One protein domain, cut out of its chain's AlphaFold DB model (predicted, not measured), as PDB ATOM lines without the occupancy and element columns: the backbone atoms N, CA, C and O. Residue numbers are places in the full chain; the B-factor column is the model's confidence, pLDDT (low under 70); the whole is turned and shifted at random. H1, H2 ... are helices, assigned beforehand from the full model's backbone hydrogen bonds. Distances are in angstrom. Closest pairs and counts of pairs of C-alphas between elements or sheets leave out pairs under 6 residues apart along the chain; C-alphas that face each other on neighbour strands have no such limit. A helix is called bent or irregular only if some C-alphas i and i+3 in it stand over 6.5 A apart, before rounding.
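What this domain is: This is residues 10 to 190 of the 196 residues of an uncharacterized protein of Verrucomicrobia subdivision 3 bacterium (UniProt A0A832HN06). A row of four helices, H4, H7, H9 and H12, makes the body, with H7 and H9 side by side in its middle and H12 running back along H9. The hairpin of H1 and H2 packs on H4 at one end of the row, H5 and H8 cover one side of it, H10 and H11 fold over the other side beside H9, and H3 and H6 lie at the rim. The printed part has 181 residues with twelve named helices, H1 to H12 in order along the chain, and no named strand; the class is all helix, and the helix packing is part aligned, part crossed. The whole is compact, with a radius of gyration of the C-alphas of 15.7 A, and rounded, with spans of 42 by 34 by 31 A.

Where its parts are: The longest helix is H9, residues 132 to 151, 29.1 A from its first C-alpha at (323.325, 291.410, 277.828) to its last. H7 is residues 96 to 108, 18.9 A long. Before it come H1, residues 10 to 20, 15.7 A, which begins at C-alpha 10 at (294.186, 303.739, 291.573); H2, residues 24 to 35, 17.9 A; H3, residues 45 to 51; H4, residues 54 to 62; H5, residues 66 to 74; and H6, residues 78 to 83. H2 is irregular, but only just: C-alphas 25 and 28 are 6.9 A apart. H8, residues 113 to 123, is 15.4 A long. After H9 follow H10, residues 153 to 161; H11, residues 163 to 174, 16.7 A; and H12, residues 177 to 188, 16.6 A, which ends at C-alpha 188 at (326.041, 283.091, 273.531).

How they stand to each other: H7 and H9 are the hubs, touching 5 other helices each. They touch each other the same way at a shallow tilt of 15 degrees, the closest C-alphas being those of Gln 105 and Ala 141, 4.3 A apart. H12 touches H9 opposite ways at a shallow tilt of 7 degrees, with the C-alphas of Ala 139 and Trp 182 closest at 6.1 A. H4 touches H7 the same way at a shallow tilt of 32 degrees, only just short of steep, with Ala 56 and Gly 106 closest at 4.1 A between C-alphas. H1 and H2, a hairpin, touch H4, with closest C-alphas Ala 19 and Ala 61 at 5.2 A and Gly 24 and Ala 61 at 5.1 A. H5 touches H7 residues 103 to 107 alone, closest at the C-alphas of Leu 72 and Cys 103, 5.3 A. H8 touches H7 residues 104 to 108 alone, closest at the C-alphas of Leu 107 and Ala 115, 5.6 A. H10 touches H9 residues 144 to 148 alone, closest at the C-alphas of Ile 148 and Ala 156, 5.3 A. H11 is about perpendicular to H9 at 87 degrees and only just touches it, with 3 pairs of C-alphas within 8 A, closest at Phe 143 and Tyr 170, 7.0 A. H6 touches H7 residues 96 to 100 alone, closest at the C-alphas of Pro 78 and Pro 96, 4.9 A. H3 touches no helix; it is close to but not clearly touching H2, the C-alphas of Leu 34 and Leu 51 being 6.3 A apart. H1 and H12 are apart. Every O i to N i+4 pair is within hydrogen-bond range in H1, H3 to H10 and H12; in H2 it is 6 of 8 and in H11 7 of 8.

The domain as a whole: The two C-alphas farthest apart are those of Ser 40 and Thr 177, at 44.4 A. The printed part has no cut. The link from H6 to H7, residues 84 to 95, is long. The mean pLDDT of the printed part is 90.2; residue 22, residues 89 to 94 and residue 163 are under 70.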
ATOM      1  N   GLN A  10     295.593 303.884 291.932       83.69
ATOM      2  CA  GLN A  10     294.186 303.739 291.573       83.69
ATOM      3  C   GLN A  10     294.013 303.609 290.057       83.69
ATOM      4  O   GLN A  10     293.301 302.712 289.603       83.69
ATOM      5  N   GLN A  11     294.727 304.425 289.281       85.25
ATOM      6  CA  GLN A  11     294.720 304.371 287.823       85.25
ATOM      7  C   GLN A  11     295.151 302.991 287.302       85.25
ATOM      8  O   GLN A  11     294.455 302.399 286.480       85.25
ATOM      9  N   LEU A  12     296.226 302.411 287.845       85.31
ATOM     10  CA  LEU A  12     296.692 301.076 287.453       85.31
ATOM     11  C   LEU A  12     295.698 299.959 287.796       85.31
ATOM     12  O   LEU A  12     295.596 298.980 287.056       85.31
ATOM     13  N   LYS A  13     294.930 300.092 288.886       85.50
ATOM     14  CA  LYS A  13     293.843 299.145 289.193       85.50
ATOM     15  C   LYS A  13     292.737 299.205 288.138       85.50
ATOM     16  O   LYS A  13     292.250 298.155 287.724       85.50
ATOM     17  N   ILE A  14     292.372 300.409 287.694       85.94
ATOM     18  CA  ILE A  14     291.372 300.615 286.637       85.94
ATOM     19  C   ILE A  14     291.884 300.037 285.316       85.94
ATOM     20  O   ILE A  14     291.188 299.247 284.687       85.94
ATOM     21  N   PHE A  15     293.126 300.351 284.943       89.12
ATOM     22  CA  PHE A  15     293.787 299.792 283.765       89.12
ATOM     23  C   PHE A  15     293.779 298.267 283.768       89.12
ATOM     24  O   PHE A  15     293.388 297.657 282.778       89.12
ATOM     25  N   ARG A  16     294.152 297.646 284.893       85.12
ATOM     26  CA  ARG A  16     294.138 296.187 285.031       85.12
ATOM     27  C   ARG A  16     292.737 295.618 284.835       85.12
ATOM     28  O   ARG A  16     292.582 294.636 284.118       85.12
ATOM     29  N   TRP A  17     291.728 296.225 285.456       84.88
ATOM     30  CA  TRP A  17     290.347 295.766 285.331       84.88
ATOM     31  C   TRP A  17     289.829 295.871 283.889       84.88
ATOM     32  O   TRP A  17     289.255 294.909 283.384       84.88
ATOM     33  N   LEU A  18     290.090 296.993 283.209       84.94
ATOM     34  CA  LEU A  18     289.679 297.217 281.818       84.94
ATOM     35  C   LEU A  18     290.410 296.289 280.838       84.94
ATOM     36  O   LEU A  18     289.762 295.653 280.007       84.94
ATOM     37  N   ALA A  19     291.730 296.130 280.988       84.00
ATOM     38  CA  ALA A  19     292.520 295.220 280.159       84.00
ATOM     39  C   ALA A  19     292.016 293.773 280.269       84.00
ATOM     40  O   ALA A  19     291.798 293.116 279.254       84.00
ATOM     41  N   LEU A  20     291.760 293.286 281.491       82.12
ATOM     42  CA  LEU A  20     291.257 291.925 281.724       82.12
ATOM     43  C   LEU A  20     289.822 291.721 281.220       82.12
ATOM     44  O   LEU A  20     289.481 290.636 280.762       82.12
ATOM     45  N   ARG A  21     288.981 292.760 281.255       83.44
ATOM     46  CA  ARG A  21     287.641 292.736 280.641       83.44
ATOM     47  C   ARG A  21     287.689 292.758 279.108       83.44
ATOM     48  O   ARG A  21     286.657 292.557 278.469       83.44
ATOM     49  N   GLY A  22     288.872 292.954 278.523       66.19
ATOM     50  CA  GLY A  22     289.085 292.978 277.083       66.19
ATOM     51  C   GLY A  22     288.649 294.286 276.432       66.19
ATOM     52  O   GLY A  22     288.314 294.268 275.246       66.19
ATOM     53  N   ASP A  23     288.630 295.384 277.190       77.06
ATOM     54  CA  ASP A  23     288.395 296.716 276.649       77.06
ATOM     55  C   ASP A  23     289.703 297.282 276.080       77.06
ATOM     56  O   ASP A  23     290.582 297.740 276.809       77.06
ATOM     57  N   GLY A  24     289.847 297.213 274.756       72.69
ATOM     58  CA  GLY A  24     291.013 297.734 274.046       72.69
ATOM     59  C   GLY A  24     291.090 299.264 274.015       72.69
ATOM     60  O   GLY A  24     292.156 299.794 273.701       72.69
ATOM     61  N   SER A  25     290.013 299.986 274.364       80.25
ATOM     62  CA  SER A  25     289.974 301.455 274.286       80.25
ATOM     63  C   SER A  25     290.781 302.142 275.388       80.25
ATOM     64  O   SER A  25     290.964 303.356 275.354       80.25
ATOM     65  N   VAL A  26     291.268 301.387 276.376       87.50
ATOM     66  CA  VAL A  26     292.149 301.900 277.433       87.50
ATOM     67  C   VAL A  26     293.612 302.009 276.979       87.50
ATOM     68  O   VAL A  26     294.411 302.666 277.648       87.50
ATOM     69  N   ALA A  27     293.980 301.395 275.847       91.88
ATOM     70  CA  ALA A  27     295.356 301.374 275.353       91.88
ATOM     71  C   ALA A  27     295.964 302.776 275.136       91.88
ATOM     72  O   ALA A  27     297.057 302.996 275.659       91.88
ATOM     73  N   PRO A  28     295.280 303.752 274.498       93.06
ATOM     74  CA  PRO A  28     295.810 305.112 274.364       93.06
ATOM     75  C   PRO A  28     296.153 305.749 275.711       93.06
ATOM     76  O   PRO A  28     297.212 306.347 275.872       93.06
ATOM     77  N   LEU A  29     295.291 305.561 276.716       91.94
ATOM     78  CA  LEU A  29     295.483 306.138 278.045       91.94
ATOM     79  C   LEU A  29     296.635 305.462 278.804       91.94
ATOM     80  O   LEU A  29     297.362 306.122 279.549       91.94
ATOM     81  N   MET A  30     296.826 304.152 278.619       94.44
ATOM     82  CA  MET A  30     297.991 303.429 279.139       94.44
ATOM     83  C   MET A  30     299.289 303.915 278.487       94.44
ATOM     84  O   MET A  30     300.250 304.179 279.207       94.44
ATOM     85  N   ILE A  31     299.296 304.073 277.159       95.62
ATOM     86  CA  ILE A  31     300.437 304.594 276.395       95.62
ATOM     87  C   ILE A  31     300.773 306.005 276.877       95.62
ATOM     88  O   ILE A  31     301.891 306.237 277.319       95.62
ATOM     89  N   GLU A  32     299.797 306.915 276.915       94.31
ATOM     90  CA  GLU A  32     299.979 308.290 277.396       94.31
ATOM     91  C   GLU A  32     300.517 308.332 278.832       94.31
ATOM     92  O   GLU A  32     301.397 309.131 279.160       94.31
ATOM     93  N   THR A  33     300.021 307.447 279.700       93.44
ATOM     94  CA  THR A  33     300.496 307.343 281.085       93.44
ATOM     95  C   THR A  33     301.949 306.881 281.146       93.44
ATOM     96  O   THR A  33     302.711 307.397 281.963       93.44
ATOM     97  N   LEU A  34     302.331 305.932 280.290       93.12
ATOM     98  CA  LEU A  34     303.682 305.396 280.219       93.12
ATOM     99  C   LEU A  34     304.663 306.363 279.544       93.12
ATOM    100  O   LEU A  34     305.820 306.354 279.927       93.12
ATOM    101  N   THR A  35     304.254 307.193 278.580       92.88
ATOM    102  CA  THR A  35     305.193 307.999 277.769       92.88
ATOM    103  C   THR A  35     305.157 309.502 278.039       92.88
ATOM    104  O   THR A  35     306.175 310.180 277.890       92.88
ATOM    105  N   HIS A  36     304.004 310.063 278.411       92.12
ATOM    106  CA  HIS A  36     303.794 311.515 278.406       92.12
ATOM    107  C   HIS A  36     303.404 312.084 279.771       92.12
ATOM    108  O   HIS A  36     303.940 313.122 280.166       92.12
ATOM    109  N   LYS A  37     302.530 311.410 280.533       91.75
ATOM    110  CA  LYS A  37     301.978 311.931 281.804       91.75
ATOM    111  C   LYS A  37     303.060 312.318 282.822       91.75
ATOM    112  O   LYS A  37     302.897 313.294 283.557       91.75
ATOM    113  N   TYR A  38     304.167 311.577 282.855       90.06
ATOM    114  CA  TYR A  38     305.272 311.772 283.803       90.06
ATOM    115  C   TYR A  38     306.554 312.310 283.154       90.06
ATOM    116  O   TYR A  38     307.623 312.303 283.775       90.06
ATOM    117  N   LYS A  39     306.453 312.835 281.929       89.75
ATOM    118  CA  LYS A  39     307.603 313.314 281.162       89.75
ATOM    119  C   LYS A  39     308.398 314.362 281.933       89.75
ATOM    120  O   LYS A  39     307.839 315.281 282.532       89.75
ATOM    121  N   SER A  40     309.723 314.208 281.926       87.69
ATOM    122  CA  SER A  40     310.682 315.073 282.634       87.69
ATOM    123  C   SER A  40     310.568 315.091 284.167       87.69
ATOM    124  O   SER A  40     311.281 315.861 284.819       87.69
ATOM    125  N   GLN A  41     309.719 314.254 284.766       89.44
ATOM    126  CA  GLN A  41     309.563 314.175 286.217       89.44
ATOM    127  C   GLN A  41     310.518 313.144 286.817       89.44
ATOM    128  O   GLN A  41     310.811 312.127 286.197       89.44
ATOM    129  N   THR A  42     310.996 313.397 288.035       87.88
ATOM    130  CA  THR A  42     311.706 312.390 288.832       87.88
ATOM    131  C   THR A  42     310.681 311.617 289.643       87.88
ATOM    132  O   THR A  42     309.948 312.207 290.439       87.88
ATOM    133  N   LEU A  43     310.625 310.309 289.428       86.06
ATOM    134  CA  LEU A  43     309.680 309.424 290.091       86.06
ATOM    135  C   LEU A  43     310.310 308.762 291.315       86.06
ATOM    136  O   LEU A  43     311.529 308.650 291.433       86.06
ATOM    137  N   SER A  44     309.464 308.316 292.242       86.62
ATOM    138  CA  SER A  44     309.917 307.410 293.295       86.62
ATOM    139  C   SER A  44     310.170 306.021 292.701       86.62
ATOM    140  O   SER A  44     309.449 305.603 291.796       86.62
ATOM    141  N   SER A  45     311.095 305.237 293.262       83.69
ATOM    142  CA  SER A  45     311.328 303.851 292.810       83.69
ATOM    143  C   SER A  45     310.093 302.948 292.950       83.69
ATOM    144  O   SER A  45     310.005 301.876 292.353       83.69
ATOM    145  N   ALA A  46     309.121 303.335 293.782       85.19
ATOM    146  CA  ALA A  46     307.836 302.649 293.863       85.19
ATOM    147  C   ALA A  46     306.924 302.988 292.673       85.19
ATOM    148  O   ALA A  46     306.182 302.118 292.226       85.19
ATOM    149  N   ASP A  47     306.969 304.223 292.171       87.62
ATOM    150  CA  ASP A  47     306.191 304.653 291.007       87.62
ATOM    151  C   ASP A  47     306.828 304.196 289.696       87.62
ATOM    152  O   ASP A  47     306.104 303.725 288.826       87.62
ATOM    153  N   GLU A  48     308.161 304.204 289.593       87.12
ATOM    154  CA  GLU A  48     308.882 303.594 288.464       87.12
ATOM    155  C   GLU A  48     308.460 302.126 288.297       87.12
ATOM    156  O   GLU A  48     307.930 301.743 287.256       87.12
ATOM    157  N   ARG A  49     308.559 301.314 289.363       85.94
ATOM    158  CA  ARG A  49     308.125 299.903 289.341       85.94
ATOM    159  C   ARG A  49     306.650 299.720 288.983       85.94
ATOM    160  O   ARG A  49     306.285 298.724 288.367       85.94
ATOM    161  N   ARG A  50     305.790 300.661 289.374       88.69
ATOM    162  CA  ARG A  50     304.367 300.650 289.012       88.69
ATOM    163  C   ARG A  50     304.164 300.903 287.520       88.69
ATOM    164  O   ARG A  50     303.363 300.203 286.907       88.69
ATOM    165  N   LEU A  51     304.887 301.862 286.942       90.75
ATOM    166  CA  LEU A  51     304.821 302.164 285.511       90.75
ATOM    167  C   LEU A  51     305.400 301.030 284.658       90.75
ATOM    168  O   LEU A  51     304.825 300.720 283.618       90.75
ATOM    169  N   LEU A  52     306.432 300.328 285.139       90.31
ATOM    170  CA  LEU A  52     306.949 299.107 284.500       90.31
ATOM    171  C   LEU A  52     305.911 297.968 284.425       90.31
ATOM    172  O   LEU A  52     306.064 297.039 283.641       90.31
ATOM    173  N   GLY A  53     304.813 298.050 285.184       89.88
ATOM    174  CA  GLY A  53     303.676 297.138 285.052       89.88
ATOM    175  C   GLY A  53     302.733 297.454 283.881       89.88
ATOM    176  O   GLY A  53     301.907 296.611 283.533       89.88
ATOM    177  N   ILE A  54     302.815 298.640 283.266       94.12
ATOM    178  CA  ILE A  54     301.922 299.038 282.164       94.12
ATOM    179  C   ILE A  54     302.139 298.195 280.897       94.12
ATOM    180  O   ILE A  54     301.133 297.745 280.347       94.12
ATOM    181  N   PRO A  55     303.374 297.908 280.437       95.69
ATOM    182  CA  PRO A  55     303.599 297.054 279.268       95.69
ATOM    183  C   PRO A  55     302.893 295.694 279.344       95.69
ATOM    184  O   PRO A  55     302.307 295.235 278.368       95.69
ATOM    185  N   ALA A  56     302.846 295.086 280.530       92.94
ATOM    186  CA  ALA A  56     302.095 293.858 280.760       92.94
ATOM    187  C   ALA A  56     300.580 294.017 280.519       92.94
ATOM    188  O   ALA A  56     299.947 293.115 279.971       92.94
ATOM    189  N   LEU A  57     299.993 295.149 280.919       93.38
ATOM    190  CA  LEU A  57     298.574 295.449 280.693       93.38
ATOM    191  C   LEU A  57     298.288 295.781 279.226       93.38
ATOM    192  O   LEU A  57     297.286 295.318 278.683       93.38
ATOM    193  N   LEU A  58     299.194 296.518 278.580       95.62
ATOM    194  CA  LEU A  58     299.152 296.762 277.139       95.62
ATOM    195  C   LEU A  58     299.213 295.453 276.357       95.62
ATOM    196  O   LEU A  58     298.488 295.307 275.383       95.62
ATOM    197  N   GLY A  59     299.997 294.478 276.819       95.12
ATOM    198  CA  GLY A  59     300.053 293.138 276.243       95.12
ATOM    199  C   GLY A  59     298.696 292.444 276.207       95.12
ATOM    200  O   GLY A  59     298.271 291.935 275.176       95.12
ATOM    201  N   ILE A  60     297.971 292.497 277.325       93.44
ATOM    202  CA  ILE A  60     296.613 291.948 277.424       93.44
ATOM    203  C   ILE A  60     295.656 292.722 276.502       93.44
ATOM    204  O   ILE A  60     294.855 292.112 275.791       93.44
ATOM    205  N   ALA A  61     295.751 294.057 276.468       93.19
ATOM    206  CA  ALA A  61     294.936 294.892 275.584       93.19
ATOM    207  C   ALA A  61     295.234 294.635 274.091       93.19
ATOM    208  O   ALA A  61     294.318 294.636 273.267       93.19
ATOM    209  N   ALA A  62     296.489 294.338 273.740       95.19
ATOM    210  CA  ALA A  62     296.955 294.069 272.379       95.19
ATOM    211  C   ALA A  62     296.338 292.812 271.749       95.19
ATOM    212  O   ALA A  62     296.335 292.680 270.526       95.19
ATOM    213  N   ARG A  63     295.697 291.938 272.540       91.94
ATOM    214  CA  ARG A  63     294.840 290.859 272.012       91.94
ATOM    215  C   ARG A  63     293.746 291.398 271.084       91.94
ATOM    216  O   ARG A  63     293.315 290.700 270.169       91.94
ATOM    217  N   ARG A  64     293.278 292.628 271.332       89.94
ATOM    218  CA  ARG A  64     292.144 293.265 270.637       89.94
ATOM    219  C   ARG A  64     292.412 294.702 270.181       89.94
ATOM    220  O   ARG A  64     291.515 295.327 269.628       89.94
ATOM    221  N   SER A  65     293.607 295.233 270.429       94.00
ATOM    222  CA  SER A  65     293.995 296.598 270.072       94.00
ATOM    223  C   SER A  65     295.284 296.581 269.259       94.00
ATOM    224  O   SER A  65     296.370 296.364 269.799       94.00
ATOM    225  N   ASP A  66     295.171 296.845 267.957       94.94
ATOM    226  CA  ASP A  66     296.334 296.942 267.067       94.94
ATOM    227  C   ASP A  66     297.226 298.145 267.416       94.94
ATOM    228  O   ASP A  66     298.416 298.151 267.109       94.94
ATOM    229  N   GLU A  67     296.677 299.160 268.088       95.50
ATOM    230  CA  GLU A  67     297.441 300.295 268.605       95.50
ATOM    231  C   GLU A  67     298.357 299.877 269.760       95.50
ATOM    232  O   GLU A  67     299.551 300.166 269.723       95.50
ATOM    233  N   ALA A  68     297.832 299.129 270.740       96.19
ATOM    234  CA  ALA A  68     298.648 298.571 271.820       96.19
ATOM    235  C   ALA A  68     299.736 297.640 271.270       96.19
ATOM    236  O   ALA A  68     300.881 297.693 271.716       96.19
ATOM    237  N   LEU A  69     299.386 296.815 270.276       97.00
ATOM    238  CA  LEU A  69     300.322 295.915 269.613       97.00
ATOM    239  C   LEU A  69     301.458 296.686 268.929       97.00
ATOM    240  O   LEU A  69     302.629 296.398 269.168       97.00
ATOM    241  N   ARG A  70     301.119 297.688 268.109       97.44
ATOM    242  CA  ARG A  70     302.097 298.520 267.399       97.44
ATOM    243  C   ARG A  70     303.022 299.241 268.367       97.44
ATOM    244  O   ARG A  70     304.233 299.202 268.180       97.44
ATOM    245  N   PHE A  71     302.453 299.833 269.417       97.62
ATOM    246  CA  PHE A  71     303.231 300.482 270.459       97.62
ATOM    247  C   PHE A  71     304.237 299.515 271.089       97.62
ATOM    248  O   PHE A  71     305.413 299.840 271.153       97.62
ATOM    249  N   LEU A  72     303.807 298.318 271.510       97.88
ATOM    250  CA  LEU A  72     304.707 297.340 272.129       97.88
ATOM    251  C   LEU A  72     305.819 296.885 271.181       97.88
ATOM    252  O   LEU A  72     306.943 296.696 271.634       97.88
ATOM    253  N   ILE A  73     305.536 296.728 269.885       97.62
ATOM    254  CA  ILE A  73     306.546 296.373 268.878       97.62
ATOM    255  C   ILE A  73     307.585 297.491 268.738       97.62
ATOM    256  O   ILE A  73     308.780 297.218 268.811       97.62
ATOM    257  N   GLU A  74     307.149 298.740 268.566       97.06
ATOM    258  CA  GLU A  74     308.052 299.893 268.447       97.06
ATOM    259  C   GLU A  74     308.867 300.102 269.730       97.06
ATOM    260  O   GLU A  74     310.081 300.288 269.684       97.06
ATOM    261  N   ALA A  75     308.208 299.994 270.882       96.81
ATOM    262  CA  ALA A  75     308.800 300.162 272.200       96.81
ATOM    263  C   ALA A  75     309.633 298.958 272.677       96.81
ATOM    264  O   ALA A  75     310.250 299.029 273.738       96.81
ATOM    265  N   SER A  76     309.689 297.861 271.913       96.62
ATOM    266  CA  SER A  76     310.604 296.739 272.176       96.62
ATOM    267  C   SER A  76     312.042 297.022 271.720       96.62
ATOM    268  O   SER A  76     312.932 296.207 271.959       96.62
ATOM    269  N   ASP A  77     312.287 298.159 271.066       95.12
ATOM    270  CA  ASP A  77     313.622 298.631 270.703       95.12
ATOM    271  C   ASP A  77     314.129 299.637 271.755       95.12
ATOM    272  O   ASP A  77     313.481 300.666 271.973       95.12
ATOM    273  N   PRO A  78     315.297 299.417 272.392       94.69
ATOM    274  CA  PRO A  78     315.882 300.395 273.311       94.69
ATOM    275  C   PRO A  78     316.028 301.805 272.711       94.69
ATOM    276  O   PRO A  78     315.894 302.798 273.429       94.69
ATOM    277  N   ALA A  79     316.246 301.928 271.395       94.31
ATOM    278  CA  ALA A  79     316.364 303.218 270.716       94.31
ATOM    279  C   ALA A  79     315.085 304.069 270.807       94.31
ATOM    280  O   ALA A  79     315.174 305.300 270.820       94.31
ATOM    281  N   TYR A  80     313.911 303.436 270.923       94.88
ATOM    282  CA  TYR A  80     312.637 304.121 271.161       94.88
ATOM    283  C   TYR A  80     312.701 304.956 272.448       94.88
ATOM    284  O   TYR A  80     312.417 306.157 272.443       94.88
ATOM    285  N   TRP A  81     313.169 304.335 273.532       93.31
ATOM    286  CA  TRP A  81     313.250 304.941 274.860       93.31
ATOM    287  C   TRP A  81     314.405 305.928 275.007       93.31
ATOM    288  O   TRP A  81     314.300 306.886 275.770       93.31
ATOM    289  N   ILE A  82     315.493 305.732 274.258       91.31
ATOM    290  CA  ILE A  82     316.609 306.687 274.199       91.31
ATOM    291  C   ILE A  82     316.164 307.993 273.536       91.31
ATOM    292  O   ILE A  82     316.533 309.078 273.988       91.31
ATOM    293  N   LYS A  83     315.381 307.894 272.457       91.12
ATOM    294  CA  LYS A  83     314.939 309.055 271.681       91.12
ATOM    295  C   LYS A  83     313.976 309.944 272.464       91.12
ATOM    296  O   LYS A  83     314.080 311.165 272.359       91.12
ATOM    297  N   ASP A  84     313.044 309.348 273.210       88.25
ATOM    298  CA  ASP A  84     312.091 310.095 274.033       88.25
ATOM    299  C   ASP A  84     311.869 309.436 275.408       88.25
ATOM    300  O   ASP A  84     310.920 308.668 275.586       88.25
ATOM    301  N   PRO A  85     312.735 309.721 276.399       88.38
ATOM    302  CA  PRO A  85     312.618 309.126 277.724       88.38
ATOM    303  C   PRO A  85     311.292 309.506 278.415       88.38
ATOM    304  O   PRO A  85     310.951 310.695 278.487       88.38
ATOM    305  N   PRO A  86     310.561 308.534 278.990       87.31
ATOM    306  CA  PRO A  86     309.201 308.751 279.488       87.31
ATOM    307  C   PRO A  86     309.136 309.512 280.823       87.31
ATOM    308  O   PRO A  86     308.125 310.124 281.162       87.31
ATOM    309  N   TRP A  87     310.224 309.495 281.591       88.44
ATOM    310  CA  TRP A  87     310.450 310.245 282.830       88.44
ATOM    311  C   TRP A  87     311.964 310.383 283.046       88.44
ATOM    312  O   TRP A  87     312.760 309.815 282.297       88.44
ATOM    313  N   LYS A  88     312.398 311.154 284.053       83.06
ATOM    314  CA  LYS A  88     313.823 311.223 284.413       83.06
ATOM    315  C   LYS A  88     314.243 309.884 285.002       83.06
ATOM    316  O   LYS A  88     313.959 309.609 286.166       83.06
ATOM    317  N   LEU A  89     314.910 309.084 284.181       69.19
ATOM    318  CA  LEU A  89     315.480 307.803 284.567       69.19
ATOM    319  C   LEU A  89     316.500 308.055 285.684       69.19
ATOM    320  O   LEU A  89     317.462 308.807 285.510       69.19
ATOM    321  N   SER A  90     316.249 307.504 286.870       63.25
ATOM    322  CA  SER A  90     317.235 307.537 287.945       63.25
ATOM    323  C   SER A  90     318.477 306.745 287.514       63.25
ATOM    324  O   SER A  90     318.352 305.728 286.835       63.25
ATOM    325  N   MET A  91     319.683 307.169 287.930       52.59
ATOM    326  CA  MET A  91     320.945 306.477 287.582       52.59
ATOM    327  C   MET A  91     321.000 305.001 288.031       52.59
ATOM    328  O   MET A  91     321.957 304.310 287.709       52.59
ATOM    329  N   ALA A  92     320.016 304.530 288.804       53.78
ATOM    330  CA  ALA A  92     320.010 303.216 289.430       53.78
ATOM    331  C   ALA A  92     318.825 302.315 289.025       53.78
ATOM    332  O   ALA A  92     318.773 301.189 289.509       53.78
ATOM    333  N   GLY A  93     317.853 302.779 288.223       53.59
ATOM    334  CA  GLY A  93     316.536 302.117 288.208       53.59
ATOM    335  C   GLY A  93     315.886 301.798 286.866       53.59
ATOM    336  O   GLY A  93     315.052 300.898 286.821       53.59
ATOM    337  N   CYS A  94     316.193 302.512 285.782       65.81
ATOM    338  CA  CYS A  94     315.413 302.355 284.555       65.81
ATOM    339  C   CYS A  94     316.274 302.641 283.320       65.81
ATOM    340  O   CYS A  94     316.362 303.772 282.859       65.81
ATOM    341  N   ASP A  95     316.959 301.610 282.832       84.12
ATOM    342  CA  ASP A  95     317.680 301.630 281.557       84.12
ATOM    343  C   ASP A  95     316.668 301.477 280.396       84.12
ATOM    344  O   ASP A  95     315.711 300.704 280.526       84.12
ATOM    345  N   PRO A  96     316.832 302.188 279.263       90.06
ATOM    346  CA  PRO A  96     316.152 301.872 278.005       90.06
ATOM    347  C   PRO A  96     316.035 300.376 277.667       90.06
ATOM    348  O   PRO A  96     314.996 299.955 277.154       90.06
ATOM    349  N   THR A  97     317.053 299.564 277.968       90.94
ATOM    350  CA  THR A  97     317.036 298.105 277.745       90.94
ATOM    351  C   THR A  97     315.998 297.399 278.612       90.94
ATOM    352  O   THR A  97     315.277 296.527 278.128       90.94
ATOM    353  N   VAL A  98     315.844 297.830 279.865       89.31
ATOM    354  CA  VAL A  98     314.837 297.312 280.796       89.31
ATOM    355  C   VAL A  98     313.435 297.670 280.306       89.31
ATOM    356  O   VAL A  98     312.570 296.799 280.241       89.31
ATOM    357  N   LEU A  99     313.199 298.921 279.896       92.56
ATOM    358  CA  LEU A  99     311.900 299.344 279.347       92.56
ATOM    359  C   LEU A  99     311.520 298.563 278.081       92.56
ATOM    360  O   LEU A  99     310.378 298.108 277.957       92.56
ATOM    361  N   ALA A 100     312.483 298.370 277.178       95.44
ATOM    362  CA  ALA A 100     312.313 297.522 276.004       95.44
ATOM    363  C   ALA A 100     311.977 296.080 276.402       95.44
ATOM    364  O   ALA A 100     311.009 295.509 275.903       95.44
ATOM    365  N   GLY A 101     312.695 295.531 277.380       93.88
ATOM    366  CA  GLY A 101     312.442 294.215 277.953       93.88
ATOM    367  C   GLY A 101     311.016 294.023 278.463       93.88
ATOM    368  O   GLY A 101     310.339 293.070 278.073       93.88
ATOM    369  N   PHE A 102     310.505 294.967 279.259       94.00
ATOM    370  CA  PHE A 102     309.116 294.929 279.727       94.00
ATOM    371  C   PHE A 102     308.105 294.990 278.573       94.00
ATOM    372  O   PHE A 102     307.047 294.363 278.660       94.00
ATOM    373  N   CYS A 103     308.412 295.695 277.479       96.94
ATOM    374  CA  CYS A 103     307.568 295.702 276.280       96.94
ATOM    375  C   CYS A 103     307.581 294.361 275.550       96.94
ATOM    376  O   CYS A 103     306.513 293.881 275.175       96.94
ATOM    377  N   ILE A 104     308.741 293.709 275.438       97.00
ATOM    378  CA  ILE A 104     308.865 292.366 274.857       97.00
ATOM    379  C   ILE A 104     308.071 291.353 275.697       97.00
ATOM    380  O   ILE A 104     307.265 290.594 275.156       97.00
ATOM    381  N   GLN A 105     308.217 291.376 277.025       94.00
ATOM    382  CA  GLN A 105     307.439 290.517 277.927       94.00
ATOM    383  C   GLN A 105     305.934 290.810 277.854       94.00
ATOM    384  O   GLN A 105     305.110 289.892 277.877       94.00
ATOM    385  N   GLY A 106     305.557 292.089 277.765       94.88
ATOM    386  CA  GLY A 106     304.177 292.512 277.550       94.88
ATOM    387  C   GLY A 106     303.616 291.945 276.251       94.88
ATOM    388  O   GLY A 106     302.536 291.359 276.253       94.88
ATOM    389  N   LEU A 107     304.377 292.022 275.160       95.62
ATOM    390  CA  LEU A 107     303.978 291.533 273.846       95.62
ATOM    391  C   LEU A 107     303.616 290.040 273.861       95.62
ATOM    392  O   LEU A 107     302.646 289.651 273.211       95.62
ATOM    393  N   MET A 108     304.291 289.215 274.669       94.88
ATOM    394  CA  MET A 108     303.960 287.785 274.805       94.88
ATOM    395  C   MET A 108     302.558 287.534 275.370       94.88
ATOM    396  O   MET A 108     301.939 286.516 275.075       94.88
ATOM    397  N   ARG A 109     302.004 288.491 276.121       93.69
ATOM    398  CA  ARG A 109     300.641 288.420 276.679       93.69
ATOM    399  C   ARG A 109     299.552 288.729 275.654       93.69
ATOM    400  O   ARG A 109     298.374 288.543 275.950       93.69
ATOM    401  N   SER A 110     299.937 289.200 274.468       94.00
ATOM    402  CA  SER A 110     299.000 289.451 273.372       94.00
ATOM    403  C   SER A 110     298.552 288.172 272.668       94.00
ATOM    404  O   SER A 110     297.533 288.201 271.985       94.00
ATOM    405  N   GLU A 111     299.294 287.064 272.803       90.94
ATOM    406  CA  GLU A 111     299.059 285.815 272.052       90.94
ATOM    407  C   GLU A 111     298.994 286.028 270.517       90.94
ATOM    408  O   GLU A 111     298.468 285.193 269.783       90.94
ATOM    409  N   ARG A 112     299.509 287.160 270.016       94.25
ATOM    410  CA  ARG A 112     299.537 287.515 268.591       94.25
ATOM    411  C   ARG A 112     300.783 286.927 267.926       94.25
ATOM    412  O   ARG A 112     301.838 286.823 268.551       94.25
ATOM    413  N   GLN A 113     300.684 286.574 266.646       95.06
ATOM    414  CA  GLN A 113     301.783 285.949 265.897       95.06
ATOM    415  C   GLN A 113     303.026 286.852 265.823       95.06
ATOM    416  O   GLN A 113     304.154 286.369 265.846       95.06
ATOM    417  N   GLU A 114     302.816 288.164 265.793       96.38
ATOM    418  CA  GLU A 114     303.845 289.199 265.778       96.38
ATOM    419  C   GLU A 114     304.774 289.105 267.001       96.38
ATOM    420  O   GLU A 114     305.973 289.358 266.884       96.38
ATOM    421  N   ALA A 115     304.245 288.672 268.153       94.38
ATOM    422  CA  ALA A 115     305.032 288.403 269.353       94.38
ATOM    423  C   ALA A 115     306.034 287.262 269.116       94.38
ATOM    424  O   ALA A 115     307.226 287.398 269.386       94.38
ATOM    425  N   MET A 116     305.565 286.158 268.534       93.69
ATOM    426  CA  MET A 116     306.410 285.003 268.228       93.69
ATOM    427  C   MET A 116     307.467 285.344 267.179       93.69
ATOM    428  O   MET A 116     308.635 285.012 267.357       93.69
ATOM    429  N   THR A 117     307.094 286.097 266.142       96.06
ATOM    430  CA  THR A 117     308.042 286.584 265.129       96.06
ATOM    431  C   THR A 117     309.145 287.452 265.739       96.06
ATOM    432  O   THR A 117     310.293 287.384 265.292       96.06
ATOM    433  N   LEU A 118     308.840 288.244 266.774       95.44
ATOM    434  CA  LEU A 118     309.855 289.016 267.487       95.44
ATOM    435  C   LEU A 118     310.837 288.106 268.244       95.44
ATOM    436  O   LEU A 118     312.046 288.311 268.139       95.44
ATOM    437  N   LEU A 119     310.346 287.089 268.962       95.44
ATOM    438  CA  LEU A 119     311.213 286.119 269.644       95.44
ATOM    439  C   LEU A 119     312.096 285.347 268.658       95.44
ATOM    440  O   LEU A 119     313.293 285.200 268.904       95.44
ATOM    441  N   ASP A 120     311.541 284.910 267.527       96.12
ATOM    442  CA  ASP A 120     312.295 284.208 266.485       96.12
ATOM    443  C   ASP A 120     313.413 285.086 265.911       96.12
ATOM    444  O   ASP A 120     314.535 284.616 265.700       96.12
ATOM    445  N   ARG A 121     313.147 286.386 265.723       96.25
ATOM    446  CA  ARG A 121     314.160 287.355 265.287       96.25
ATOM    447  C   ARG A 121     315.308 287.467 266.291       96.25
ATOM    448  O   ARG A 121     316.461 287.494 265.866       96.25
ATOM    449  N   PHE A 122     315.021 287.529 267.592       95.94
ATOM    450  CA  PHE A 122     316.073 287.547 268.614       95.94
ATOM    451  C   PHE A 122     316.847 286.231 268.660       95.94
ATOM    452  O   PHE A 122     318.074 286.237 268.733       95.94
ATOM    453  N   LYS A 123     316.147 285.100 268.554       95.00
ATOM    454  CA  LYS A 123     316.767 283.773 268.550       95.00
ATOM    455  C   LYS A 123     317.715 283.573 267.363       95.00
ATOM    456  O   LYS A 123     318.714 282.876 267.495       95.00
ATOM    457  N   ALA A 124     317.428 284.209 266.227       96.44
ATOM    458  CA  ALA A 124     318.276 284.209 265.035       96.44
ATOM    459  C   ALA A 124     319.413 285.252 265.062       96.44
ATOM    460  O   ALA A 124     320.208 285.306 264.120       96.44
ATOM    461  N   ALA A 125     319.494 286.101 266.091       95.19
ATOM    462  CA  ALA A 125     320.522 287.132 266.179       95.19
ATOM    463  C   ALA A 125     321.924 286.507 266.351       95.19
ATOM    464  O   ALA A 125     322.069 285.536 267.099       95.19
ATOM    465  N   PRO A 126     322.974 287.055 265.704       96.56
ATOM    466  CA  PRO A 126     324.340 286.577 265.896       96.56
ATOM    467  C   PRO A 126     324.771 286.587 267.376       96.56
ATOM    468  O   PRO A 126     324.314 287.448 268.136       96.56
ATOM    469  N   PRO A 127     325.674 285.689 267.803       95.38
ATOM    470  CA  PRO A 127     326.248 285.729 269.149       95.38
ATOM    471  C   PRO A 127     326.864 287.097 269.480       95.38
ATOM    472  O   PRO A 127     327.542 287.696 268.643       95.38
ATOM    473  N   GLY A 128     326.614 287.591 270.694       93.38
ATOM    474  CA  GLY A 128     327.097 288.888 271.189       93.38
ATOM    475  C   GLY A 128     326.510 290.126 270.500       93.38
ATOM    476  O   GLY A 128     327.025 291.224 270.699       93.38
ATOM    477  N   SER A 129     325.472 289.973 269.670       95.19
ATOM    478  CA  SER A 129     324.833 291.104 268.978       95.19
ATOM    479  C   SER A 129     323.682 291.731 269.763       95.19
ATOM    480  O   SER A 129     323.306 292.870 269.484       95.19
ATOM    481  N   VAL A 130     323.129 291.010 270.739       94.75
ATOM    482  CA  VAL A 130     322.102 291.516 271.652       94.75
ATOM    483  C   VAL A 130     322.779 291.939 272.948       94.75
ATOM    484  O   VAL A 130     323.578 291.196 273.509       94.75
ATOM    485  N   GLU A 131     322.464 293.146 273.415       92.69
ATOM    486  CA  GLU A 131     322.986 293.657 274.682       92.69
ATOM    487  C   GLU A 131     322.607 292.702 275.841       92.69
ATOM    488  O   GLU A 131     321.471 292.218 275.871       92.69
ATOM    489  N   PRO A 132     323.537 292.389 276.766       91.25
ATOM    490  CA  PRO A 132     323.325 291.410 277.828       91.25
ATOM    491  C   PRO A 132     322.045 291.558 278.656       91.25
ATOM    492  O   PRO A 132     321.365 290.561 278.910       91.25
ATOM    493  N   GLU A 133     321.707 292.768 279.097       90.50
ATOM    494  CA  GLU A 133     320.507 292.997 279.901       90.50
ATOM    495  C   GLU A 133     319.242 292.791 279.064       90.50
ATOM    496  O   GLU A 133     318.338 292.069 279.485       90.50
ATOM    497  N   LEU A 134     319.206 293.304 277.830       93.25
ATOM    498  CA  LEU A 134     318.109 293.026 276.899       93.25
ATOM    499  C   LEU A 134     317.966 291.524 276.614       93.25
ATOM    500  O   LEU A 134     316.848 291.012 276.562       93.25
ATOM    501  N   ALA A 135     319.075 290.798 276.464       94.81
ATOM    502  CA  ALA A 135     319.049 289.360 276.227       94.81
ATOM    503  C   ALA A 135     318.372 288.603 277.382       94.81
ATOM    504  O   ALA A 135     317.554 287.716 277.132       94.81
ATOM    505  N   ARG A 136     318.621 288.987 278.644       92.69
ATOM    506  CA  ARG A 136     317.903 288.410 279.799       92.69
ATOM    507  C   ARG A 136     316.402 288.640 279.685       92.69
ATOM    508  O   ARG A 136     315.633 287.691 279.777       92.69
ATOM    509  N   GLN A 137     315.999 289.869 279.374       93.25
ATOM    510  CA  GLN A 137     314.587 290.221 279.234       93.25
ATOM    511  C   GLN A 137     313.891 289.455 278.094       93.25
ATOM    512  O   GLN A 137     312.713 289.111 278.204       93.25
ATOM    513  N   VAL A 138     314.608 289.160 277.006       96.12
ATOM    514  CA  VAL A 138     314.110 288.320 275.905       96.12
ATOM    515  C   VAL A 138     313.922 286.868 276.357       96.12
ATOM    516  O   VAL A 138     312.899 286.265 276.034       96.12
ATOM    517  N   ALA A 139     314.869 286.305 277.113       95.25
ATOM    518  CA  ALA A 139     314.735 284.955 277.660       95.25
ATOM    519  C   ALA A 139     313.552 284.859 278.645       95.25
ATOM    520  O   ALA A 139     312.763 283.915 278.566       95.25
ATOM    521  N   ASP A 140     313.362 285.875 279.491       93.25
ATOM    522  CA  ASP A 140     312.207 285.982 280.391       93.25
ATOM    523  C   ASP A 140     310.890 286.070 279.612       93.25
ATOM    524  O   ASP A 140     309.890 285.450 279.978       93.25
ATOM    525  N   ALA A 141     310.877 286.798 278.491       95.12
ATOM    526  CA  ALA A 141     309.724 286.850 277.605       95.12
ATOM    527  C   ALA A 141     309.439 285.485 276.959       95.12
ATOM    528  O   ALA A 141     308.282 285.067 276.893       95.12
ATOM    529  N   ALA A 142     310.464 284.747 276.534       96.44
ATOM    530  CA  ALA A 142     310.282 283.398 276.010       96.44
ATOM    531  C   ALA A 142     309.665 282.453 277.051       96.44
ATOM    532  O   ALA A 142     308.733 281.710 276.735       96.44
ATOM    533  N   PHE A 143     310.114 282.537 278.303       94.81
ATOM    534  CA  PHE A 143     309.479 281.830 279.410       94.81
ATOM    535  C   PHE A 143     308.026 282.279 279.631       94.81
ATOM    536  O   PHE A 143     307.141 281.433 279.764       94.81
ATOM    537  N   ALA A 144     307.748 283.587 279.609       92.81
ATOM    538  CA  ALA A 144     306.390 284.117 279.726       92.81
ATOM    539  C   ALA A 144     305.467 283.589 278.608       92.81
ATOM    540  O   ALA A 144     304.313 283.244 278.863       92.81
ATOM    541  N   SER A 145     305.971 283.470 277.379       94.56
ATOM    542  CA  SER A 145     305.241 282.858 276.265       94.56
ATOM    543  C   SER A 145     304.975 281.368 276.511       94.56
ATOM    544  O   SER A 145     303.838 280.911 276.376       94.56
ATOM    545  N   ALA A 146     305.990 280.618 276.955       94.56
ATOM    546  CA  ALA A 146     305.860 279.194 277.255       94.56
ATOM    547  C   ALA A 146     304.828 278.927 278.362       94.56
ATOM    548  O   ALA A 146     303.945 278.089 278.192       94.56
ATOM    549  N   ILE A 147     304.874 279.682 279.463       93.62
ATOM    550  CA  ILE A 147     303.926 279.496 280.564       93.62
ATOM    551  C   ILE A 147     302.496 279.860 280.138       93.62
ATOM    552  O   ILE A 147     301.568 279.116 280.444       93.62
ATOM    553  N   ILE A 148     302.298 280.939 279.368       93.44
ATOM    554  CA  ILE A 148     300.978 281.319 278.829       93.44
ATOM    555  C   ILE A 148     300.430 280.225 277.910       93.44
ATOM    556  O   ILE A 148     299.255 279.876 278.018       93.44
ATOM    557  N   ARG A 149     301.271 279.655 277.043       93.44
ATOM    558  CA  ARG A 149     300.899 278.553 276.148       93.44
ATOM    559  C   ARG A 149     300.469 277.303 276.921       93.44
ATOM    560  O   ARG A 149     299.501 276.659 276.526       93.44
ATOM    561  N   ASP A 150     301.151 276.980 278.017       92.31
ATOM    562  CA  ASP A 150     300.928 275.735 278.755       92.31
ATOM    563  C   ASP A 150     299.695 275.782 279.677       92.31
ATOM    564  O   ASP A 150     299.032 274.762 279.870       92.31
ATOM    565  N   MET A 151     299.368 276.943 280.261       92.88
ATOM    566  CA  MET A 151     298.284 277.050 281.257       92.88
ATOM    567  C   MET A 151     297.194 278.079 280.944       92.88
ATOM    568  O   MET A 151     296.219 278.175 281.694       92.88
ATOM    569  N   GLY A 152     297.336 278.826 279.849       91.44
ATOM    570  CA  GLY A 152     296.470 279.944 279.488       91.44
ATOM    571  C   GLY A 152     296.825 281.237 280.227       91.44
ATOM    572  O   GLY A 152     297.362 281.225 281.338       91.44
ATOM    573  N   LEU A 153     296.492 282.376 279.612       88.81
ATOM    574  CA  LEU A 153     296.872 283.703 280.100       88.81
ATOM    575  C   LEU A 153     296.412 283.992 281.531       88.81
ATOM    576  O   LEU A 153     297.213 284.464 282.325       88.81
ATOM    577  N   GLU A 154     295.156 283.716 281.886       86.94
ATOM    578  CA  GLU A 154     294.630 284.049 283.222       86.94
ATOM    579  C   GLU A 154     295.428 283.363 284.334       86.94
ATOM    580  O   GLU A 154     295.933 284.021 285.242       86.94
ATOM    581  N   ARG A 155     295.639 282.048 284.205       87.50
ATOM    582  CA  ARG A 155     296.406 281.274 285.180       87.50
ATOM    583  C   ARG A 155     297.885 281.660 285.179       87.50
ATOM    584  O   ARG A 155     298.489 281.741 286.245       87.50
ATOM    585  N   ALA A 156     298.455 281.954 284.011       89.06
ATOM    586  CA  ALA A 156     299.825 282.441 283.905       89.06
ATOM    587  C   ALA A 156     300.009 283.803 284.598       89.06
ATOM    588  O   ALA A 156     301.018 284.019 285.264       89.06
ATOM    589  N   LEU A 157     299.033 284.716 284.492       85.56
ATOM    590  CA  LEU A 157     299.049 286.009 285.185       85.56
ATOM    591  C   LEU A 157     299.000 285.849 286.706       85.56
ATOM    592  O   LEU A 157     299.709 286.579 287.400       85.56
ATOM    593  N   ASP A 158     298.203 284.908 287.211       84.00
ATOM    594  CA  ASP A 158     298.156 284.603 288.643       84.00
ATOM    595  C   ASP A 158     299.498 284.047 289.130       84.00
ATOM    596  O   ASP A 158     300.047 284.534 290.116       84.00
ATOM    597  N   VAL A 159     300.090 283.101 288.396       84.12
ATOM    598  CA  VAL A 159     301.416 282.551 288.719       84.12
ATOM    599  C   VAL A 159     302.497 283.636 288.700       84.12
ATOM    600  O   VAL A 159     303.269 283.746 289.648       84.12
ATOM    601  N   MET A 160     302.529 284.481 287.667       80.88
ATOM    602  CA  MET A 160     303.493 285.585 287.552       80.88
ATOM    603  C   MET A 160     303.321 286.657 288.638       80.88
ATOM    604  O   MET A 160     304.266 287.386 288.934       80.88
ATOM    605  N   ALA A 161     302.136 286.780 289.240       76.06
ATOM    606  CA  ALA A 161     301.903 287.696 290.354       76.06
ATOM    607  C   ALA A 161     302.426 287.155 291.701       76.06
ATOM    608  O   ALA A 161     302.581 287.933 292.647       76.06
ATOM    609  N   HIS A 162     302.706 285.850 291.800       74.88
ATOM    610  CA  HIS A 162     303.141 285.168 293.017       74.88
ATOM    611  C   HIS A 162     304.587 284.653 292.881       74.88
ATOM    612  O   HIS A 162     304.830 283.563 292.369       74.88
ATOM    613  N   GLY A 163     305.544 285.442 293.390       64.88
ATOM    614  CA  GLY A 163     306.999 285.246 293.244       64.88
ATOM    615  C   GLY A 163     307.525 283.823 293.496       64.88
ATOM    616  O   GLY A 163     308.272 283.288 292.686       64.88
ATOM    617  N   ASP A 164     307.092 283.159 294.566       70.38
ATOM    618  CA  ASP A 164     307.583 281.804 294.875       70.38
ATOM    619  C   ASP A 164     307.105 280.758 293.852       70.38
ATOM    620  O   ASP A 164     307.784 279.767 293.584       70.38
ATOM    621  N   SER A 165     305.937 280.989 293.242       77.19
ATOM    622  CA  SER A 165     305.385 280.103 292.216       77.19
ATOM    623  C   SER A 165     306.123 280.268 290.891       77.19
ATOM    624  O   SER A 165     306.381 279.269 290.220       77.19
ATOM    625  N   ILE A 166     306.469 281.501 290.501       85.62
ATOM    626  CA  ILE A 166     307.094 281.755 289.197       85.62
ATOM    627  C   ILE A 166     308.504 281.156 289.112       85.62
ATOM    628  O   ILE A 166     308.824 280.544 288.095       85.62
ATOM    629  N   VAL A 167     309.285 281.199 290.201       86.88
ATOM    630  CA  VAL A 167     310.630 280.592 290.272       86.88
ATOM    631  C   VAL A 167     310.570 279.085 290.015       86.88
ATOM    632  O   VAL A 167     311.363 278.544 289.244       86.88
ATOM    633  N   LEU A 168     309.600 278.387 290.618       89.19
ATOM    634  CA  LEU A 168     309.429 276.945 290.416       89.19
ATOM    635  C   LEU A 168     309.089 276.613 288.960       89.19
ATOM    636  O   LEU A 168     309.650 275.672 288.397       89.19
ATOM    637  N   HIS A 169     308.206 277.395 288.337       91.06
ATOM    638  CA  HIS A 169     307.873 277.217 286.925       91.06
ATOM    639  C   HIS A 169     309.059 277.525 286.012       91.06
ATOM    640  O   HIS A 169     309.276 276.799 285.043       91.06
ATOM    641  N   TYR A 170     309.859 278.538 286.344       91.62
ATOM    642  CA  TYR A 170     311.068 278.875 285.604       91.62
ATOM    643  C   TYR A 170     312.096 277.742 285.658       91.62
ATOM    644  O   TYR A 170     312.589 277.285 284.627       91.62
ATOM    645  N   MET A 171     312.360 277.214 286.859       91.75
ATOM    646  CA  MET A 171     313.255 276.073 287.054       91.75
ATOM    647  C   MET A 171     312.789 274.841 286.274       91.75
ATOM    648  O   MET A 171     313.602 274.184 285.626       91.75
ATOM    649  N   GLN A 172     311.489 274.536 286.301       93.94
ATOM    650  CA  GLN A 172     310.917 273.435 285.524       93.94
ATOM    651  C   GLN A 172     311.092 273.659 284.020       93.94
ATOM    652  O   GLN A 172     311.588 272.770 283.323       93.94
ATOM    653  N   TRP A 173     310.754 274.850 283.525       95.75
ATOM    654  CA  TRP A 173     310.915 275.213 282.119       95.75
ATOM    655  C   TRP A 173     312.375 275.108 281.661       95.75
ATOM    656  O   TRP A 173     312.640 274.539 280.602       95.75
ATOM    657  N   GLY A 174     313.332 275.525 282.492       95.00
ATOM    658  CA  GLY A 174     314.768 275.405 282.224       95.00
ATOM    659  C   GLY A 174     315.260 273.966 282.003       95.00
ATOM    660  O   GLY A 174     316.300 273.758 281.381       95.00
ATOM    661  N   THR A 175     314.512 272.949 282.451       95.44
ATOM    662  CA  THR A 175     314.848 271.535 282.190       95.44
ATOM    663  C   THR A 175     314.376 271.025 280.823       95.44
ATOM    664  O   THR A 175     314.884 270.002 280.343       95.44
ATOM    665  N   THR A 176     313.450 271.739 280.176       97.06
ATOM    666  CA  THR A 176     312.892 271.394 278.860       97.06
ATOM    667  C   THR A 176     313.890 271.659 277.728       97.06
ATOM    668  O   THR A 176     314.881 272.371 277.899       97.06
ATOM    669  N   THR A 177     313.635 271.107 276.537       97.00
ATOM    670  CA  THR A 177     314.443 271.409 275.341       97.00
ATOM    671  C   THR A 177     314.400 272.896 274.991       97.00
ATOM    672  O   THR A 177     315.434 273.471 274.662       97.00
ATOM    673  N   GLU A 178     313.230 273.531 275.092       95.56
ATOM    674  CA  GLU A 178     313.057 274.961 274.808       95.56
ATOM    675  C   GLU A 178     313.836 275.828 275.805       95.56
ATOM    676  O   GLU A 178     314.627 276.672 275.387       95.56
ATOM    677  N   GLY A 179     313.690 275.571 277.109       96.38
ATOM    678  CA  GLY A 179     314.415 276.305 278.149       96.38
ATOM    679  C   GLY A 179     315.933 276.166 278.021       96.38
ATOM    680  O   GLY A 179     316.657 277.153 278.125       96.38
ATOM    681  N   LYS A 180     316.435 274.967 277.692       96.69
ATOM    682  CA  LYS A 180     317.868 274.747 277.426       96.69
ATOM    683  C   LYS A 180     318.373 275.524 276.211       96.69
ATOM    684  O   LYS A 180     319.472 276.067 276.267       96.69
ATOM    685  N   GLN A 181     317.587 275.601 275.135       96.38
ATOM    686  CA  GLN A 181     317.947 276.397 273.956       96.38
ATOM    687  C   GLN A 181     318.041 277.888 274.288       96.38
ATOM    688  O   GLN A 181     318.973 278.548 273.839       96.38
ATOM    689  N   TRP A 182     317.113 278.417 275.088       96.44
ATOM    690  CA  TRP A 182     317.157 279.816 275.521       96.44
ATOM    691  C   TRP A 182     318.295 280.096 276.502       96.44
ATOM    692  O   TRP A 182     318.949 281.127 276.384       96.44
ATOM    693  N   ALA A 183     318.599 279.166 277.410       94.56
ATOM    694  CA  ALA A 183     319.761 279.277 278.290       94.56
ATOM    695  C   ALA A 183     321.084 279.277 277.503       94.56
ATOM    696  O   ALA A 183     321.981 280.063 277.802       94.56
ATOM    697  N   GLN A 184     321.196 278.430 276.473       95.56
ATOM    698  CA  GLN A 184     322.344 278.434 275.568       95.56
ATOM    699  C   GLN A 184     322.443 279.762 274.810       95.56
ATOM    700  O   GLN A 184     323.496 280.393 274.836       95.56
ATOM    701  N   TRP A 185     321.346 280.208 274.193       96.50
ATOM    702  CA  TRP A 185     321.300 281.481 273.475       96.50
ATOM    703  C   TRP A 185     321.709 282.652 274.380       96.50
ATOM    704  O   TRP A 185     322.539 283.468 273.994       96.50
ATOM    705  N   LEU A 186     321.221 282.696 275.624       94.81
ATOM    706  CA  LEU A 186     321.583 283.734 276.592       94.81
ATOM    707  C   LEU A 186     323.087 283.721 276.914       94.81
ATOM    708  O   LEU A 186     323.722 284.776 277.007       94.81
ATOM    709  N   SER A 187     323.673 282.526 277.034       93.62
ATOM    710  CA  SER A 187     325.116 282.372 277.218       93.62
ATOM    711  C   SER A 187     325.909 282.864 276.003       93.62
ATOM    712  O   SER A 187     326.955 283.486 276.185       93.62
ATOM    713  N   GLU A 188     325.430 282.616 274.782       94.69
ATOM    714  CA  GLU A 188     326.041 283.091 273.531       94.69
ATOM    715  C   GLU A 188     325.969 284.621 273.379       94.69
ATOM    716  O   GLU A 188     326.839 285.217 272.745       94.69
ATOM    717  N   GLN A 189     324.979 285.277 273.997       95.12
ATOM    718  CA  GLN A 189     324.885 286.742 274.057       95.12
ATOM    719  C   GLN A 189     325.756 287.374 275.160       95.12
ATOM    720  O   GLN A 189     325.795 288.593 275.294       95.12
ATOM    721  N   GLY A 190     326.477 286.580 275.961       87.69
ATOM    722  CA  GLY A 190     327.351 287.102 277.020       87.69
ATOM    723  C   GLY A 190     326.611 287.597 278.270       87.69
ATOM    724  O   GLY A 190     327.200 288.289 279.097       87.69
TER     725      GLY A 190